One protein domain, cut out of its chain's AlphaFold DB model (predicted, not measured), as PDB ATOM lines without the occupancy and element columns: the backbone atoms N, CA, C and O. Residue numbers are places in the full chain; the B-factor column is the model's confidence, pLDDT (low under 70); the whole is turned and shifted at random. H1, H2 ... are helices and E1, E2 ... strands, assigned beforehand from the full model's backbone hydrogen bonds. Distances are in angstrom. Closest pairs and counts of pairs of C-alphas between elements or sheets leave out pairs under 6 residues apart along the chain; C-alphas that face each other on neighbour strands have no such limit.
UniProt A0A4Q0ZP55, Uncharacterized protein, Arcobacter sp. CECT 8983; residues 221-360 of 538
ATOM      1  N   TRP A 221      31.699  13.233 190.711       67.44
ATOM      2  CA  TRP A 221      30.524  13.450 189.862       67.44
ATOM      3  C   TRP A 221      30.723  12.800 188.489       67.44
ATOM      4  O   TRP A 221      31.498  13.294 187.671       67.44
ATOM      5  N   GLN A 222      30.035  11.689 188.209       66.50
ATOM      6  CA  GLN A 222      30.083  11.067 186.882       66.50
ATOM      7  C   GLN A 222      29.080  11.751 185.937       66.50
ATOM      8  O   GLN A 222      27.878  11.515 186.028       66.50
ATOM      9  N   LYS A 223      29.573  12.586 185.013       64.44
ATOM     10  CA  LYS A 223      28.763  13.172 183.930       64.44
ATOM     11  C   LYS A 223      28.285  12.068 182.973       64.44
ATOM     12  O   LYS A 223      28.990  11.079 182.761       64.44
ATOM     13  N   ASN A 224      27.132  12.268 182.323       61.44
ATOM     14  CA  ASN A 224      26.495  11.291 181.414       61.44
ATOM     15  C   ASN A 224      27.417  10.782 180.283       61.44
ATOM     16  O   ASN A 224      27.226   9.683 179.774       61.44
ATOM     17  N   ASN A 225      28.448  11.549 179.916       57.97
ATOM     18  CA  ASN A 225      29.464  11.174 178.929       57.97
ATOM     19  C   ASN A 225      30.555  10.203 179.454       57.97
ATOM     20  O   ASN A 225      31.510   9.915 178.733       57.97
ATOM     21  N   GLY A 226      30.456   9.717 180.696       61.62
ATOM     22  CA  GLY A 226      31.446   8.822 181.305       61.62
ATOM     23  C   GLY A 226      32.718   9.520 181.803       61.62
ATOM     24  O   GLY A 226      33.764   8.875 181.912       61.62
ATOM     25  N   THR A 227      32.648  10.823 182.091       65.62
ATOM     26  CA  THR A 227      33.730  11.584 182.738       65.62
ATOM     27  C   THR A 227      33.449  11.730 184.226       65.62
ATOM     28  O   THR A 227      32.345  12.108 184.610       65.62
ATOM     29  N   LEU A 228      34.445  11.436 185.056       71.00
ATOM     30  CA  LEU A 228      34.372  11.487 186.512       71.00
ATOM     31  C   LEU A 228      35.083  12.736 187.030       71.00
ATOM     32  O   LEU A 228      36.310  12.806 186.991       71.00
ATOM     33  N   CYS A 229      34.309  13.715 187.484       70.25
ATOM     34  CA  CYS A 229      34.825  14.955 188.048       70.25
ATOM     35  C   CYS A 229      35.294  14.767 189.495       70.25
ATOM     36  O   CYS A 229      34.552  14.211 190.302       70.25
ATOM     37  N   ILE A 230      36.483  15.280 189.814       71.69
ATOM     38  CA  ILE A 230      37.030  15.492 191.157       71.69
ATOM     39  C   ILE A 230      37.252  16.998 191.294       71.69
ATOM     40  O   ILE A 230      38.232  17.528 190.771       71.69
ATOM     41  N   GLY A 231      36.300  17.708 191.904       68.69
ATOM     42  CA  GLY A 231      36.268  19.171 191.821       68.69
ATOM     43  C   GLY A 231      36.297  19.630 190.357       68.69
ATOM     44  O   GLY A 231      35.363  19.351 189.612       68.69
ATOM     45  N   ASN A 232      37.396  20.271 189.946       61.00
ATOM     46  CA  ASN A 232      37.605  20.777 188.584       61.00
ATOM     47  C   ASN A 232      38.445  19.840 187.680       61.00
ATOM     48  O   ASN A 232      38.718  20.180 186.535       61.00
ATOM     49  N   ILE A 233      38.884  18.668 188.149       66.75
ATOM     50  CA  ILE A 233      39.607  17.676 187.327       66.75
ATOM     51  C   ILE A 233      38.631  16.613 186.812       66.75
ATOM     52  O   ILE A 233      37.727  16.236 187.542       66.75
ATOM     53  N   GLY A 234      38.791  16.098 185.586       64.75
ATOM     54  CA  GLY A 234      37.868  15.123 184.989       64.75
ATOM     55  C   GLY A 234      38.538  13.904 184.358       64.75
ATOM     56  O   GLY A 234      39.162  13.990 183.299       64.75
ATOM     57  N   LEU A 235      38.329  12.731 184.953       64.75
ATOM     58  CA  LEU A 235      38.900  11.473 184.482       64.75
ATOM     59  C   LEU A 235      37.950  10.802 183.480       64.75
ATOM     60  O   LEU A 235      36.825  10.416 183.806       64.75
ATOM     61  N   GLN A 236      38.387  10.708 182.223       59.00
ATOM     62  CA  GLN A 236      37.595  10.155 181.118       59.00
ATOM     63  C   GLN A 236      37.568   8.621 181.132       59.00
ATOM     64  O   GLN A 236      38.465   7.975 181.665       59.00
ATOM     65  N   LYS A 237      36.553   8.026 180.486       61.00
ATOM     66  CA  LYS A 237      36.314   6.564 180.450       61.00
ATOM     67  C   LYS A 237      36.148   5.930 181.841       61.00
ATOM     68  O   LYS A 237      36.306   4.709 182.000       61.00
ATOM     69  N   ALA A 238      35.797   6.745 182.827       67.31
ATOM     70  CA  ALA A 238      35.425   6.287 184.145       67.31
ATOM     71  C   ALA A 238      34.071   5.566 184.091       67.31
ATOM     72  O   ALA A 238      33.158   5.950 183.354       67.31
ATOM     73  N   LYS A 239      33.947   4.499 184.876       72.19
ATOM     74  CA  LYS A 239      32.730   3.702 185.029       72.19
ATOM     75  C   LYS A 239      32.537   3.399 186.507       72.19
ATOM     76  O   LYS A 239      33.341   2.669 187.083       72.19
ATOM     77  N   ARG A 240      31.466   3.922 187.111       74.69
ATOM     78  CA  ARG A 240      31.002   3.449 188.420       74.69
ATOM     79  C   ARG A 240      30.716   1.948 188.317       74.69
ATOM     80  O   ARG A 240      29.876   1.550 187.513       74.69
ATOM     81  N   LYS A 241      31.441   1.134 189.085       76.69
ATOM     82  CA  LYS A 241      31.279  -0.324 189.150       76.69
ATOM     83  C   LYS A 241      30.104  -0.685 190.052       76.69
ATOM     84  O   LYS A 241      29.219  -1.434 189.661       76.69
ATOM     85  N   THR A 242      30.100  -0.113 191.253       76.38
ATOM     86  CA  THR A 242      29.123  -0.359 192.317       76.38
ATOM     87  C   THR A 242      28.913   0.910 193.144       76.38
ATOM     88  O   THR A 242      29.709   1.855 193.099       76.38
ATOM     89  N   SER A 243      27.816   0.941 193.896       75.25
ATOM     90  CA  SER A 243      27.474   2.011 194.832       75.25
ATOM     91  C   SER A 243      26.821   1.387 196.060       75.25
ATOM     92  O   SER A 243      25.942   0.543 195.911       75.25
ATOM     93  N   LYS A 244      27.231   1.804 197.257       74.56
ATOM     94  CA  LYS A 244      26.619   1.421 198.535       74.56
ATOM     95  C   LYS A 244      26.144   2.692 199.233       74.56
ATOM     96  O   LYS A 244      26.954   3.415 199.802       74.56
ATOM     97  N   SER A 245      24.853   2.992 199.146       67.50
ATOM     98  CA  SER A 245      24.232   4.092 199.889       67.50
ATOM     99  C   SER A 245      23.752   3.588 201.246       67.50
ATOM    100  O   SER A 245      22.853   2.750 201.312       67.50
ATOM    101  N   ASN A 246      24.319   4.128 202.318       63.53
ATOM    102  CA  ASN A 246      23.864   3.888 203.676       63.53
ATOM    103  C   ASN A 246      22.878   5.005 204.053       63.53
ATOM    104  O   ASN A 246      23.275   6.115 204.421       63.53
ATOM    105  N   SER A 247      21.581   4.699 203.959       55.56
ATOM    106  CA  SER A 247      20.436   5.586 204.257       55.56
ATOM    107  C   SER A 247      20.267   5.868 205.764       55.56
ATOM    108  O   SER A 247      19.160   5.858 206.293       55.56
ATOM    109  N   SER A 248      21.379   5.984 206.494       53.94
ATOM    110  CA  SER A 248      21.481   5.570 207.896       53.94
ATOM    111  C   SER A 248      21.904   6.685 208.861       53.94
ATOM    112  O   SER A 248      22.366   6.410 209.969       53.94
ATOM    113  N   ILE A 249      21.747   7.944 208.462       63.38
ATOM    114  CA  ILE A 249      21.763   9.102 209.359       63.38
ATOM    115  C   ILE A 249      20.601   9.984 208.910       63.38
ATOM    116  O   ILE A 249      20.500  10.309 207.730       63.38
ATOM    117  N   LEU A 250      19.695  10.337 209.818       69.44
ATOM    118  CA  LEU A 250      18.333  10.730 209.435       69.44
ATOM    119  C   LEU A 250      18.254  12.068 208.662       69.44
ATOM    120  O   LEU A 250      17.285  12.284 207.945       69.44
ATOM    121  N   ASN A 251      19.299  12.905 208.744       77.56
ATOM    122  CA  ASN A 251      19.484  14.142 207.960       77.56
ATOM    123  C   ASN A 251      20.721  14.129 207.032       77.56
ATOM    124  O   ASN A 251      21.046  15.152 206.427       77.56
ATOM    125  N   VAL A 252      21.456  13.011 206.928       78.56
ATOM    126  CA  VAL A 252      22.744  12.949 206.206       78.56
ATOM    127  C   VAL A 252      22.797  11.718 205.302       78.56
ATOM    128  O   VAL A 252      22.827  10.579 205.763       78.56
ATOM    129  N   ASN A 253      22.884  11.951 203.995       80.88
ATOM    130  CA  ASN A 253      23.132  10.907 203.007       80.88
ATOM    131  C   ASN A 253      24.588  10.433 203.127       80.88
ATOM    132  O   ASN A 253      25.514  11.236 202.986       80.88
ATOM    133  N   THR A 254      24.807   9.140 203.365       83.31
ATOM    134  CA  THR A 254      26.153   8.555 203.451       83.31
ATOM    135  C   THR A 254      26.324   7.415 202.461       83.31
ATOM    136  O   THR A 254      25.356   6.750 202.088       83.31
ATOM    137  N   GLY A 255      27.554   7.157 202.029       84.31
ATOM    138  CA  GLY A 255      27.810   6.008 201.172       84.31
ATOM    139  C   GLY A 255      29.195   5.953 200.554       84.31
ATOM    140  O   GLY A 255      30.056   6.800 200.795       84.31
ATOM    141  N   GLN A 256      29.370   4.926 199.728       87.00
ATOM    142  CA  GLN A 256      30.575   4.654 198.961       87.00
ATOM    143  C   GLN A 256      30.257   4.451 197.481       87.00
ATOM    144  O   GLN A 256      29.279   3.787 197.129       87.00
ATOM    145  N   GLN A 257      31.105   4.993 196.609       85.06
ATOM    146  CA  GLN A 257      31.022   4.805 195.161       85.06
ATOM    147  C   GLN A 257      32.371   4.343 194.617       85.06
ATOM    148  O   GLN A 257      33.394   4.990 194.838       85.06
ATOM    149  N   TYR A 258      32.352   3.224 193.895       86.56
ATOM    150  CA  TYR A 258      33.543   2.558 193.376       86.56
ATOM    151  C   TYR A 258      33.643   2.811 191.877       86.56
ATOM    152  O   TYR A 258      32.709   2.499 191.135       86.56
ATOM    153  N   PHE A 259      34.766   3.349 191.410       78.31
ATOM    154  CA  PHE A 259      34.968   3.723 190.014       78.31
ATOM    155  C   PHE A 259      36.151   2.976 189.413       78.31
ATOM    156  O   PHE A 259      37.266   3.099 189.909       78.31
ATOM    157  N   LYS A 260      35.920   2.284 188.289       74.56
ATOM    158  CA  LYS A 260      37.010   1.960 187.364       74.56
ATOM    159  C   LYS A 260      37.325   3.174 186.524       74.56
ATOM    160  O   LYS A 260      36.398   3.876 186.113       74.56
ATOM    161  N   ILE A 261      38.574   3.310 186.109       65.25
ATOM    162  CA  ILE A 261      38.935   4.174 184.992       65.25
ATOM    163  C   ILE A 261      39.631   3.311 183.945       65.25
ATOM    164  O   ILE A 261      40.556   2.556 184.230       65.25
ATOM    165  N   ASN A 262      39.097   3.312 182.725       52.09
ATOM    166  CA  ASN A 262      39.582   2.400 181.697       52.09
ATOM    167  C   ASN A 262      40.692   3.073 180.900       52.09
ATOM    168  O   ASN A 262      40.461   4.120 180.291       52.09
ATOM    169  N   ASN A 263      41.819   2.372 180.775       47.34
ATOM    170  CA  ASN A 263      42.983   2.760 179.980       47.34
ATOM    171  C   ASN A 263      43.722   3.977 180.556       47.34
ATOM    172  O   ASN A 263      43.844   5.030 179.926       47.34
ATOM    173  N   THR A 264      44.129   3.839 181.815       49.53
ATOM    174  CA  THR A 264      44.916   4.820 182.553       49.53
ATOM    175  C   THR A 264      45.604   4.162 183.741       49.53
ATOM    176  O   THR A 264      45.054   3.225 184.317       49.53
ATOM    177  N   THR A 265      46.767   4.717 184.093       47.59
ATOM    178  CA  THR A 265      47.564   4.507 185.308       47.59
ATOM    179  C   THR A 265      46.735   4.524 186.573       47.59
ATOM    180  O   THR A 265      46.950   3.708 187.460       47.59
ATOM    181  N   CYS A 266      45.768   5.435 186.622       56.16
ATOM    182  CA  CYS A 266      44.841   5.573 187.725       56.16
ATOM    183  C   CYS A 266      43.714   4.543 187.568       56.16
ATOM    184  O   CYS A 266      42.625   4.862 187.087       56.16
ATOM    185  N   LYS A 267      44.020   3.272 187.863       57.94
ATOM    186  CA  LYS A 267      43.209   2.112 187.443       57.94
ATOM    187  C   LYS A 267      41.825   2.115 188.117       57.94
ATOM    188  O   LYS A 267      40.819   1.791 187.471       57.94
ATOM    189  N   ASP A 268      41.762   2.533 189.383       74.31
ATOM    190  CA  ASP A 268      40.556   2.555 190.218       74.31
ATOM    191  C   ASP A 268      40.565   3.706 191.242       74.31
ATOM    192  O   ASP A 268      41.618   4.153 191.684       74.31
ATOM    193  N   MET A 269      39.379   4.156 191.670       81.56
ATOM    194  CA  MET A 269      39.201   5.100 192.789       81.56
ATOM    195  C   MET A 269      37.928   4.788 193.583       81.56
ATOM    196  O   MET A 269      36.956   4.255 193.037       81.56
ATOM    197  N   VAL A 270      37.897   5.176 194.861       88.88
ATOM    198  CA  VAL A 270      36.721   5.016 195.733       88.88
ATOM    199  C   VAL A 270      36.422   6.318 196.470       88.88
ATOM    200  O   VAL A 270      37.264   6.820 197.210       88.88
ATOM    201  N   LEU A 271      35.207   6.844 196.292       88.06
ATOM    202  CA  LEU A 271      34.654   7.915 197.128       88.06
ATOM    203  C   LEU A 271      33.974   7.305 198.353       88.06
ATOM    204  O   LEU A 271      33.105   6.453 198.186       88.06
ATOM    205  N   THR A 272      34.266   7.837 199.538       89.12
ATOM    206  CA  THR A 272      33.418   7.741 200.736       89.12
ATOM    207  C   THR A 272      32.883   9.137 201.065       89.12
ATOM    208  O   THR A 272      33.655  10.095 201.113       89.12
ATOM    209  N   TYR A 273      31.573   9.283 201.280       87.75
ATOM    210  CA  TYR A 273      30.928  10.584 201.511       87.75
ATOM    211  C   TYR A 273      29.923  10.557 202.672       87.75
ATOM    212  O   TYR A 273      29.317   9.525 202.972       87.75
ATOM    213  N   ALA A 274      29.731  11.714 203.307       87.38
ATOM    214  CA  ALA A 274      28.662  11.985 204.264       87.38
ATOM    215  C   ALA A 274      28.178  13.434 204.079       87.38
ATOM    216  O   ALA A 274      28.925  14.368 204.366       87.38
ATOM    217  N   LYS A 275      26.954  13.608 203.565       85.69
ATOM    218  CA  LYS A 275      26.399  14.890 203.100       85.69
ATOM    219  C   LYS A 275      25.043  15.210 203.726       85.69
ATOM    220  O   LYS A 275      24.071  14.494 203.481       85.69
ATOM    221  N   GLY A 276      24.977  16.286 204.504       82.50
ATOM    222  CA  GLY A 276      23.736  16.944 204.921       82.50
ATOM    223  C   GLY A 276      23.645  18.368 204.362       82.50
ATOM    224  O   GLY A 276      24.563  18.837 203.689       82.50
ATOM    225  N   LYS A 277      22.538  19.070 204.625       82.25
ATOM    226  CA  LYS A 277      22.335  20.449 204.144       82.25
ATOM    227  C   LYS A 277      23.146  21.441 204.987       82.25
ATOM    228  O   LYS A 277      23.222  21.298 206.206       82.25
ATOM    229  N   LYS A 278      23.717  22.471 204.353       84.44
ATOM    230  CA  LYS A 278      24.519  23.508 205.030       84.44
ATOM    231  C   LYS A 278      23.692  24.266 206.073       84.44
ATOM    232  O   LYS A 278      24.166  24.527 207.175       84.44
ATOM    233  N   GLU A 279      22.444  24.571 205.750       82.44
ATOM    234  CA  GLU A 279      21.524  25.378 206.555       82.44
ATOM    235  C   GLU A 279      20.905  24.587 207.724       82.44
ATOM    236  O   GLU A 279      20.421  25.182 208.685       82.44
ATOM    237  N   ASP A 280      20.940  23.250 207.677       83.12
ATOM    238  CA  ASP A 280      20.276  22.390 208.659       83.12
ATOM    239  C   ASP A 280      21.110  22.224 209.935       83.12
ATOM    240  O   ASP A 280      22.117  21.513 209.947       83.12
ATOM    241  N   LYS A 281      20.694  22.886 211.022       81.75
ATOM    242  CA  LYS A 281      21.451  22.951 212.285       81.75
ATOM    243  C   LYS A 281      21.587  21.605 213.002       81.75
ATOM    244  O   LYS A 281      22.570  21.403 213.713       81.75
ATOM    245  N   GLU A 282      20.695  20.655 212.723       80.44
ATOM    246  CA  GLU A 282      20.755  19.286 213.251       80.44
ATOM    247  C   GLU A 282      21.892  18.445 212.626       80.44
ATOM    248  O   GLU A 282      22.308  17.423 213.182       80.44
ATOM    249  N   VAL A 283      22.450  18.877 211.486       84.12
ATOM    250  CA  VAL A 283      23.601  18.227 210.844       84.12
ATOM    251  C   VAL A 283      24.907  18.722 211.469       84.12
ATOM    252  O   VAL A 283      25.399  19.811 211.157       84.12
ATOM    253  N   SER A 284      25.512  17.881 212.312       89.12
ATOM    254  CA  SER A 284      26.827  18.124 212.919       89.12
ATOM    255  C   SER A 284      27.620  16.819 213.047       89.12
ATOM    256  O   SER A 284      27.379  16.017 213.948       89.12
ATOM    257  N   LEU A 285      28.556  16.566 212.129       88.38
ATOM    258  CA  LEU A 285      29.318  15.307 212.062       88.38
ATOM    259  C   LEU A 285      30.447  15.240 213.109       88.38
ATOM    260  O   LEU A 285      31.057  16.262 213.431       88.38
ATOM    261  N   LYS A 286      30.756  14.036 213.632       83.38
ATOM    262  CA  LYS A 286      31.713  13.865 214.755       83.38
ATOM    263  C   LYS A 286      33.114  14.440 214.477       83.38
ATOM    264  O   LYS A 286      33.656  15.125 215.340       83.38
ATOM    265  N   SER A 287      33.675  14.221 213.285       87.25
ATOM    266  CA  SER A 287      34.981  14.766 212.863       87.25
ATOM    267  C   SER A 287      35.176  14.733 211.337       87.25
ATOM    268  O   SER A 287      34.502  13.970 210.633       87.25
ATOM    269  N   SER A 288      36.108  15.551 210.827       90.00
ATOM    270  CA  SER A 288      36.556  15.558 209.423       90.00
ATOM    271  C   SER A 288      37.239  14.240 209.056       90.00
ATOM    272  O   SER A 288      37.726  13.529 209.938       90.00
ATOM    273  N   TYR A 289      37.309  13.901 207.766       92.12
ATOM    274  CA  TYR A 289      38.067  12.717 207.359       92.12
ATOM    275  C   TYR A 289      39.573  12.931 207.547       92.12
ATOM    276  O   TYR A 289      40.236  12.022 208.034       92.12
ATOM    277  N   LYS A 290      40.103  14.143 207.320       92.75
ATOM    278  CA  LYS A 290      41.509  14.490 207.600       92.75
ATOM    279  C   LYS A 290      41.922  14.137 209.030       92.75
ATOM    280  O   LYS A 290      42.929  13.463 209.224       92.75
ATOM    281  N   ASN A 291      41.139  14.543 210.031       88.75
ATOM    282  CA  ASN A 291      41.492  14.303 211.432       88.75
ATOM    283  C   ASN A 291      41.359  12.817 211.807       88.75
ATOM    284  O   ASN A 291      42.092  12.334 212.666       88.75
ATOM    285  N   GLN A 292      40.449  12.080 211.159       91.19
ATOM    286  CA  GLN A 292      40.326  10.631 211.345       91.19
ATOM    287  C   GLN A 292      41.477   9.858 210.698       91.19
ATOM    288  O   GLN A 292      41.995   8.940 211.321       91.19
ATOM    289  N   ILE A 293      41.906  10.257 209.499       93.38
ATOM    290  CA  ILE A 293      43.078   9.709 208.807       93.38
ATOM    291  C   ILE A 293      44.325   9.951 209.661       93.38
ATOM    292  O   ILE A 293      45.000   8.997 210.031       93.38
ATOM    293  N   LEU A 294      44.582  11.199 210.069       89.94
ATOM    294  CA  LEU A 294      45.728  11.532 210.920       89.94
ATOM    295  C   LEU A 294      45.729  10.728 212.229       89.94
ATOM    296  O   LEU A 294      46.762  10.163 212.575       89.94
ATOM    297  N   LYS A 295      44.581  10.580 212.907       89.62
ATOM    298  CA  LYS A 295      44.482   9.735 214.108       89.62
ATOM    299  C   LYS A 295      44.687   8.239 213.818       89.62
ATOM    300  O   LYS A 295      45.298   7.562 214.630       89.62
ATOM    301  N   TYR A 296      44.177   7.717 212.703       91.06
ATOM    302  CA  TYR A 296      44.310   6.300 212.329       91.06
ATOM    303  C   TYR A 296      45.756   5.905 211.976       91.06
ATOM    304  O   TYR A 296      46.117   4.736 212.084       91.06
ATOM    305  N   TYR A 297      46.581   6.872 211.565       89.88
ATOM    306  CA  TYR A 297      47.986   6.678 211.198       89.88
ATOM    307  C   TYR A 297      48.979   7.242 212.234       89.88
ATOM    308  O   TYR A 297      50.135   7.465 211.890       89.88
ATOM    309  N   ASP A 298      48.560   7.522 213.475       89.25
ATOM    310  CA  ASP A 298      49.406   8.116 214.532       89.25
ATOM    311  C   ASP A 298      50.154   9.394 214.084       89.25
ATOM    312  O   ASP A 298      51.306   9.639 214.434       89.25
ATOM    313  N   ASN A 299      49.489  10.211 213.261       86.44
ATOM    314  CA  ASN A 299      50.007  11.395 212.565       86.44
ATOM    315  C   ASN A 299      51.148  11.141 211.550       86.44
ATOM    316  O   ASN A 299      51.714  12.099 211.024       86.44
ATOM    317  N   LYS A 300      51.443   9.885 211.182       90.00
ATOM    318  CA  LYS A 300      52.444   9.487 210.165       90.00
ATOM    319  C   LYS A 300      51.956   9.714 208.719       90.00
ATOM    320  O   LYS A 300      51.997   8.817 207.871       90.00
ATOM    321  N   CYS A 301      51.482  10.925 208.423       91.69
ATOM    322  CA  CYS A 301      51.056  11.342 207.087       91.69
ATOM    323  C   CYS A 301      51.622  12.712 206.710       91.69
ATOM    324  O   CYS A 301      51.593  13.647 207.508       91.69
ATOM    325  N   LYS A 302      52.030  12.867 205.448       94.19
ATOM    326  CA  LYS A 302      52.273  14.181 204.852       94.19
ATOM    327  C   LYS A 302      50.938  14.751 204.372       94.19
ATOM    328  O   LYS A 302      50.182  14.060 203.689       94.19
ATOM    329  N   VAL A 303      50.651  16.006 204.718       91.62
ATOM    330  CA  VAL A 303      49.475  16.735 204.223       91.62
ATOM    331  C   VAL A 303      49.930  17.976 203.473       91.62
ATOM    332  O   VAL A 303      50.610  18.828 204.035       91.62
ATOM    333  N   GLU A 304      49.504  18.101 202.224       91.19
ATOM    334  CA  GLU A 304      49.719  19.279 201.386       91.19
ATOM    335  C   GLU A 304      48.345  19.828 200.982       91.19
ATOM    336  O   GLU A 304      47.483  19.074 200.531       91.19
ATOM    337  N   LYS A 305      48.091  21.125 201.191       84.56
ATOM    338  CA  LYS A 305      46.810  21.744 200.821       84.56
ATOM    339  C   LYS A 305      46.949  22.455 199.477       84.56
ATOM    340  O   LYS A 305      47.821  23.307 199.338       84.56
ATOM    341  N   ILE A 306      46.077  22.128 198.525       77.50
ATOM    342  CA  ILE A 306      46.011  22.764 197.202       77.50
ATOM    343  C   ILE A 306      44.543  23.113 196.926       77.50
ATOM    344  O   ILE A 306      43.666  22.257 197.058       77.50
ATOM    345  N   ASP A 307      44.263  24.379 196.607       73.81
ATOM    346  CA  ASP A 307      42.919  24.976 196.640       73.81
ATOM    347  C   ASP A 307      42.160  24.632 197.946       73.81
ATOM    348  O   ASP A 307      42.646  24.897 199.049       73.81
ATOM    349  N   GLU A 308      40.967  24.035 197.855       74.12
ATOM    350  CA  GLU A 308      40.187  23.561 199.007       74.12
ATOM    351  C   GLU A 308      40.594  22.157 199.495       74.12
ATOM    352  O   GLU A 308      40.096  21.713 200.530       74.12
ATOM    353  N   LEU A 309      41.462  21.434 198.776       82.88
ATOM    354  CA  LEU A 309      41.710  20.009 199.012       82.88
ATOM    355  C   LEU A 309      42.943  19.754 199.878       82.88
ATOM    356  O   LEU A 309      44.007  20.336 199.673       82.88
ATOM    357  N   ASN A 310      42.820  18.797 200.796       88.12
ATOM    358  CA  ASN A 310      43.956  18.168 201.454       88.12
ATOM    359  C   ASN A 310      44.413  16.964 200.614       88.12
ATOM    360  O   ASN A 310      43.710  15.955 200.542       88.12
ATOM    361  N   PHE A 311      45.601  17.057 200.021       92.19
ATOM    362  CA  PHE A 311      46.349  15.916 199.500       92.19
ATOM    363  C   PHE A 311      47.055  15.250 200.678       92.19
ATOM    364  O   PHE A 311      47.914  15.865 201.312       92.19
ATOM    365  N   ILE A 312      46.674  14.016 201.002       95.12
ATOM    366  CA  ILE A 312      47.209  13.280 202.149       95.12
ATOM    367  C   ILE A 312      47.859  11.987 201.658       95.12
ATOM    368  O   ILE A 312      47.185  11.136 201.077       95.12
ATOM    369  N   SER A 313      49.151  11.822 201.938       95.06
ATOM    370  CA  SER A 313      49.861  10.552 201.776       95.06
ATOM    371  C   SER A 313      50.311  10.039 203.144       95.06
ATOM    372  O   SER A 313      51.012  10.722 203.890       95.06
ATOM    373  N   CYS A 314      49.868   8.836 203.499       92.06
ATOM    374  CA  CYS A 314      50.142   8.200 204.787       92.06
ATOM    375  C   CYS A 314      51.061   6.994 204.607       92.06
ATOM    376  O   CYS A 314      50.916   6.247 203.638       92.06
ATOM    377  N   LYS A 315      51.980   6.779 205.556       84.38
ATOM    378  CA  LYS A 315      52.887   5.626 205.557       84.38
ATOM    379  C   LYS A 315      52.872   4.930 206.916       84.38
ATOM    380  O   LYS A 315      53.169   5.535 207.940       84.38
ATOM    381  N   THR A 316      52.594   3.634 206.892       78.62
ATOM    382  CA  THR A 316      52.902   2.700 207.981       78.62
ATOM    383  C   THR A 316      54.029   1.770 207.552       78.62
ATOM    384  O   THR A 316      54.450   1.768 206.393       78.62
ATOM    385  N   ASP A 317      54.460   0.905 208.461       71.00
ATOM    386  CA  ASP A 317      55.445  -0.145 208.190       71.00
ATOM    387  C   ASP A 317      54.891  -1.252 207.262       71.00
ATOM    388  O   ASP A 317      55.623  -2.156 206.869       71.00
ATOM    389  N   LYS A 318      53.588  -1.205 206.917       67.00
ATOM    390  CA  LYS A 318      52.876  -2.239 206.138       67.00
ATOM    391  C   LYS A 318      52.068  -1.713 204.940       67.00
ATOM    392  O   LYS A 318      51.747  -2.499 204.055       67.00
ATOM    393  N   THR A 319      51.730  -0.421 204.882       75.75
ATOM    394  CA  THR A 319      51.030   0.212 203.743       75.75
ATOM    395  C   THR A 319      51.495   1.649 203.499       75.75
ATOM    396  O   THR A 319      51.736   2.402 204.446       75.75
ATOM    397  N   LYS A 320      51.533   2.055 202.224       84.38
ATOM    398  CA  LYS A 320      51.276   3.447 201.829       84.38
ATOM    399  C   LYS A 320      49.791   3.571 201.474       84.38
ATOM    400  O   LYS A 320      49.250   2.659 200.853       84.38
ATOM    401  N   ASP A 321      49.146   4.676 201.824       91.62
ATOM    402  CA  ASP A 321      47.758   4.958 201.438       91.62
ATOM    403  C   ASP A 321      47.611   6.434 201.011       91.62
ATOM    404  O   ASP A 321      48.160   7.329 201.665       91.62
ATOM    405  N   TYR A 322      46.862   6.685 199.930       91.94
ATOM    406  CA  TYR A 322      46.749   7.992 199.271       91.94
ATOM    407  C   TYR A 322      45.309   8.494 199.220       91.94
ATOM    408  O   TYR A 322      44.395   7.758 198.830       91.94
ATOM    409  N   TYR A 323      45.118   9.765 199.581       93.75
ATOM    410  CA  TYR A 323      43.798  10.353 199.768       93.75
ATOM    411  C   TYR A 323      43.696  11.800 199.279       93.75
ATOM    412  O   TYR A 323      44.584  12.616 199.532       93.75
ATOM    413  N   LEU A 324      42.544  12.142 198.697       90.69
ATOM    414  CA  LEU A 324      42.069  13.523 198.575       90.69
ATOM    415  C   LEU A 324      40.901  13.743 199.532       90.69
ATOM    416  O   LEU A 324      39.906  13.019 199.472       90.69
ATOM    417  N   GLU A 325      41.008  14.750 200.393       91.12
ATOM    418  CA  GLU A 325      40.008  15.042 201.418       91.12
ATOM    419  C   GLU A 325      39.531  16.496 201.359       91.12
ATOM    420  O   GLU A 325      40.327  17.423 201.190       91.12
ATOM    421  N   ASN A 326      38.220  16.684 201.525       88.00
ATOM    422  CA  ASN A 326      37.610  17.976 201.827       88.00
ATOM    423  C   ASN A 326      36.448  17.752 202.812       88.00
ATOM    424  O   ASN A 326      35.583  16.897 202.589       88.00
ATOM    425  N   SER A 327      36.439  18.521 203.900       87.19
ATOM    426  CA  SER A 327      35.367  18.573 204.896       87.19
ATOM    427  C   SER A 327      34.901  20.022 205.042       87.19
ATOM    428  O   SER A 327      35.678  20.874 205.474       87.19
ATOM    429  N   LYS A 328      33.636  20.302 204.716       85.81
ATOM    430  CA  LYS A 328      33.044  21.644 204.779       85.81
ATOM    431  C   LYS A 328      32.440  21.933 206.150       85.81
ATOM    432  O   LYS A 328      31.732  21.105 206.733       85.81
ATOM    433  N   THR A 329      32.691  23.144 206.638       84.62
ATOM    434  CA  THR A 329      32.171  23.667 207.904       84.62
ATOM    435  C   THR A 329      31.255  24.866 207.694       84.62
ATOM    436  O   THR A 329      31.393  25.631 206.741       84.62
ATOM    437  N   TYR A 330      30.311  25.031 208.613       84.62
ATOM    438  CA  TYR A 330      29.450  26.204 208.759       84.62
ATOM    439  C   TYR A 330      29.055  26.289 210.239       84.62
ATOM    440  O   TYR A 330      28.885  25.241 210.851       84.62
ATOM    441  N   GLU A 331      28.973  27.478 210.852       87.38
ATOM    442  CA  GLU A 331      28.632  27.642 212.290       87.38
ATOM    443  C   GLU A 331      29.383  26.659 213.235       87.38
ATOM    444  O   GLU A 331      28.791  26.041 214.117       87.38
ATOM    445  N   ASN A 332      30.689  26.448 213.019       81.94
ATOM    446  CA  ASN A 332      31.550  25.507 213.769       81.94
ATOM    447  C   ASN A 332      31.130  24.011 213.760       81.94
ATOM    448  O   ASN A 332      31.719  23.189 214.471       81.94
ATOM    449  N   ARG A 333      30.175  23.613 212.910       86.31
ATOM    450  CA  ARG A 333      29.784  22.214 212.652       86.31
ATOM    451  C   ARG A 333      30.215  21.763 211.253       86.31
ATOM    452  O   ARG A 333      30.287  22.557 210.319       86.31
ATOM    453  N   ILE A 334      30.530  20.473 211.119       89.19
ATOM    454  CA  ILE A 334      30.874  19.830 209.838       89.19
ATOM    455  C   ILE A 334      29.582  19.264 209.247       89.19
ATOM    456  O   ILE A 334      28.909  18.495 209.939       89.19
ATOM    457  N   TYR A 335      29.255  19.622 208.001       86.31
ATOM    458  CA  TYR A 335      27.976  19.259 207.366       86.31
ATOM    459  C   TYR A 335      28.107  18.415 206.085       86.31
ATOM    460  O   TYR A 335      27.261  17.560 205.823       86.31
ATOM    461  N   ASP A 336      29.187  18.605 205.329       86.81
ATOM    462  CA  ASP A 336      29.605  17.771 204.197       86.81
ATOM    463  C   ASP A 336      31.050  17.341 204.452       86.81
ATOM    464  O   ASP A 336      31.891  18.152 204.846       86.81
ATOM    465  N   LYS A 337      31.346  16.062 204.247       89.06
ATOM    466  CA  LYS A 337      32.715  15.568 204.130       89.06
ATOM    467  C   LYS A 337      32.791  14.467 203.089       89.06
ATOM    468  O   LYS A 337      31.955  13.559 203.047       89.06
ATOM    469  N   SER A 338      33.835  14.527 202.274       89.12
ATOM    470  CA  SER A 338      34.069  13.593 201.178       89.12
ATOM    471  C   SER A 338      35.556  13.247 201.083       89.12
ATOM    472  O   SER A 338      36.428  14.106 201.231       89.12
ATOM    473  N   LEU A 339      35.830  11.964 200.862       91.25
ATOM    474  CA  LEU A 339      37.159  11.362 200.837       91.25
ATOM    475  C   LEU A 339      37.293  10.489 199.591       91.25
ATOM    476  O   LEU A 339      36.495   9.573 199.407       91.25
ATOM    477  N   VAL A 340      38.309  10.738 198.768       90.31
ATOM    478  CA  VAL A 340      38.666   9.864 197.642       90.31
ATOM    479  C   VAL A 340      39.949   9.121 197.987       90.31
ATOM    480  O   VAL A 340      40.978   9.763 198.173       90.31
ATOM    481  N   GLN A 341      39.895   7.790 198.050       92.12
ATOM    482  CA  GLN A 341      41.075   6.923 198.143       92.12
ATOM    483  C   GLN A 341      41.441   6.397 196.746       92.12
ATOM    484  O   GLN A 341      40.556   6.183 195.905       92.12
ATOM    485  N   MET A 342      42.741   6.234 196.493       84.75
ATOM    486  CA  MET A 342      43.314   5.956 195.171       84.75
ATOM    487  C   MET A 342      44.725   5.348 195.260       84.75
ATOM    488  O   MET A 342      45.276   5.223 196.354       84.75
ATOM    489  N   ASP A 343      45.311   4.989 194.114       73.88
ATOM    490  CA  ASP A 343      46.717   4.571 194.013       73.88
ATOM    491  C   ASP A 343      47.710   5.757 193.915       73.88
ATOM    492  O   ASP A 343      47.324   6.917 193.760       73.88
ATOM    493  N   GLU A 344      49.008   5.460 194.044       71.31
ATOM    494  CA  GLU A 344      50.109   6.441 194.046       71.31
ATOM    495  C   GLU A 344      50.163   7.253 192.736       71.31
ATOM    496  O   GLU A 344      50.359   8.467 192.753       71.31
ATOM    497  N   MET A 345      49.874   6.614 191.598       59.88
ATOM    498  CA  MET A 345      49.965   7.233 190.270       59.88
ATOM    499  C   MET A 345      48.713   8.056 189.921       59.88
ATOM    500  O   MET A 345      48.825   9.079 189.240       59.88
ATOM    501  N   CYS A 346      47.532   7.686 190.439       68.12
ATOM    502  CA  CYS A 346      46.398   8.607 190.551       68.12
ATOM    503  C   CYS A 346      46.808   9.864 191.327       68.12
ATOM    504  O   CYS A 346      46.609  10.980 190.850       68.12
ATOM    505  N   PHE A 347      47.345   9.677 192.536       77.50
ATOM    506  CA  PHE A 347      47.568  10.747 193.500       77.50
ATOM    507  C   PHE A 347      48.564  11.782 192.990       77.50
ATOM    508  O   PHE A 347      48.214  12.959 192.901       77.50
ATOM    509  N   ASP A 348      49.761  11.354 192.584       69.44
ATOM    510  CA  ASP A 348      50.799  12.277 192.128       69.44
ATOM    511  C   ASP A 348      50.381  13.012 190.853       69.44
ATOM    512  O   ASP A 348      50.569  14.226 190.759       69.44
ATOM    513  N   LYS A 349      49.707  12.339 189.905       65.44
ATOM    514  CA  LYS A 349      49.249  13.026 188.692       65.44
ATOM    515  C   LYS A 349      48.079  13.974 188.956       65.44
ATOM    516  O   LYS A 349      48.028  15.036 188.339       65.44
ATOM    517  N   LEU A 350      47.169  13.664 189.884       73.50
ATOM    518  CA  LEU A 350      46.147  14.620 190.336       73.50
ATOM    519  C   LEU A 350      46.769  15.816 191.061       73.50
ATOM    520  O   LEU A 350      46.282  16.930 190.892       73.50
ATOM    521  N   LYS A 351      47.839  15.594 191.826       76.69
ATOM    522  CA  LYS A 351      48.545  16.607 192.617       76.69
ATOM    523  C   LYS A 351      49.345  17.575 191.753       76.69
ATOM    524  O   LYS A 351      49.170  18.782 191.890       76.69
ATOM    525  N   GLU A 352      50.154  17.052 190.830       67.31
ATOM    526  CA  GLU A 352      50.816  17.830 189.775       67.31
ATOM    527  C   GLU A 352      49.783  18.680 189.033       67.31
ATOM    528  O   GLU A 352      49.964  19.883 188.873       67.31
ATOM    529  N   THR A 353      48.663  18.061 188.644       65.19
ATOM    530  CA  THR A 353      47.593  18.742 187.917       65.19
ATOM    531  C   THR A 353      46.993  19.877 188.760       65.19
ATOM    532  O   THR A 353      46.984  21.010 188.292       65.19
ATOM    533  N   TYR A 354      46.563  19.625 190.004       70.56
ATOM    534  CA  TYR A 354      45.987  20.643 190.904       70.56
ATOM    535  C   TYR A 354      46.950  21.792 191.253       70.56
ATOM    536  O   TYR A 354      46.490  22.892 191.546       70.56
ATOM    537  N   ALA A 355      48.268  21.570 191.229       68.25
ATOM    538  CA  ALA A 355      49.260  22.611 191.509       68.25
ATOM    539  C   ALA A 355      49.392  23.666 190.385       68.25
ATOM    540  O   ALA A 355      50.002  24.720 190.591       68.25
ATOM    541  N   LEU A 356      48.829  23.412 189.198       55.28
ATOM    542  CA  LEU A 356      48.862  24.338 188.064       55.28
ATOM    543  C   LEU A 356      47.813  25.446 188.236       55.28
ATOM    544  O   LEU A 356      46.610  25.210 188.114       55.28
ATOM    545  N   LYS A 357      48.276  26.678 188.487       50.53
ATOM    546  CA  LYS A 357      47.404  27.846 188.701       50.53
ATOM    547  C   LYS A 357      46.384  28.031 187.576       50.53
ATOM    548  O   LYS A 357      46.720  27.956 186.391       50.53
ATOM    549  N   LYS A 358      45.156  28.380 187.969       42.91
ATOM    550  CA  LYS A 358      43.989  28.643 187.105       42.91
ATOM    551  C   LYS A 358      44.310  29.588 185.936       42.91
ATOM    552  O   LYS A 358      43.879  29.362 184.812       42.91
ATOM    553  N   ASP A 359      45.147  30.583 186.199       39.72
ATOM    554  CA  ASP A 359      45.590  31.631 185.267       39.72
ATOM    555  C   ASP A 359      46.469  31.097 184.111       39.72
ATOM    556  O   ASP A 359      46.714  31.801 183.135       39.72
ATOM    557  N   THR A 360      46.930  29.843 184.200       40.53
ATOM    558  CA  THR A 360      47.689  29.134 183.151       40.53
ATOM    559  C   THR A 360      46.835  28.147 182.340       40.53
ATOM    560  O   THR A 360      47.367  27.402 181.515       40.53
TER     561      THR A 360
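AT A GLANCE: This is residues 221 to 360 of the 538 residues of an uncharacterized protein of Arcobacter sp. CECT 8983 (UniProt A0A4Q0ZP55). What is the main shape? A twisted sheet of seven antiparallel strands, E4 E5 E6 E10 E9 E8 E7, runs through the model, with H1 on one face and H2 on the other: three layers, a sheet between helices. A small sheet, E1 E2 E3, sits next to the beginning of E4 at residue 238. How large and how dense is it? The printed part has 140 residues, is mixed in class and runs E1 E2 E3 E4 E5 E6 H1 E7 E8 E9 E10 H2; it is compact, with a radius of gyration of the C-alphas of 15.5 A and spans of 43, 38 and 37 A.

HOW THE PARTS SIT: How does the large sheet run? Strand beside strand come E4, residues 238 to 249, E5, 252 to 261, E6, 268 to 275, E10, 333 to 342, E9, 320 to 330, E8, 309 to 315, and E7, 301 to 306. Within hydrogen-bond range are N 256 and O 244 at 2.9 A, N 257 and O 271 at 2.9 A, N 272 and O 339 at 2.8 A, N 340 and O 324 at 2.9 A, N 312 and O 323 at 2.9 A, and N 304 and O 311 at 2.9 A. E4 E5 E6 and E7 E8 E9 E10 are meanders, each strand the antiparallel neighbour of the one before. Where are the helices? H2, residues 344 to 354, has a height over the sheet of 8.5 A, over E9 and E8 and only just not over E10, on which 2 of its C-alphas fall; its closest C-alphas to E9 are Glu 344 and Tyr 322, 6.4 A. H1, residues 289 to 296, is on the opposite face, its closest C-alphas to E9 being Lys 290 and Glu 325, 6.4 A. In H1 and H2 every O i to N i+4 pair is within hydrogen-bond range. Where is the small sheet? E1, residues 221 to 223, E2, 227 to 230, and E3, 233 to 235, form a third meander, with N 223 and O 227 2.8 A apart and N 230 and O 233 2.8 A apart. The closest C-alphas of E2 and E4 are Thr 227 and Ala 238, 5.7 A.

IN THESE COORDINATES: Which elements are longest? E9 measures 32.3 A, E4 28.8 A, E5 28.1 A and E10 27.4 A; E4 bends by 62 degrees at residue 241. Where are the anchors? C-alpha 221 of E1 is at (30.524, 13.450, 189.862), and C-alpha 354 of H2 at (45.987, 20.643, 190.904).

THE WHOLE: Is it continuous? The printed part has no cut; E6 to H1, 13 residues, is the long link. Where is confidence low? Mean pLDDT of the printed part is 77.3, and 41 residues are under 70, among them 261 to 267 and 355 to 360.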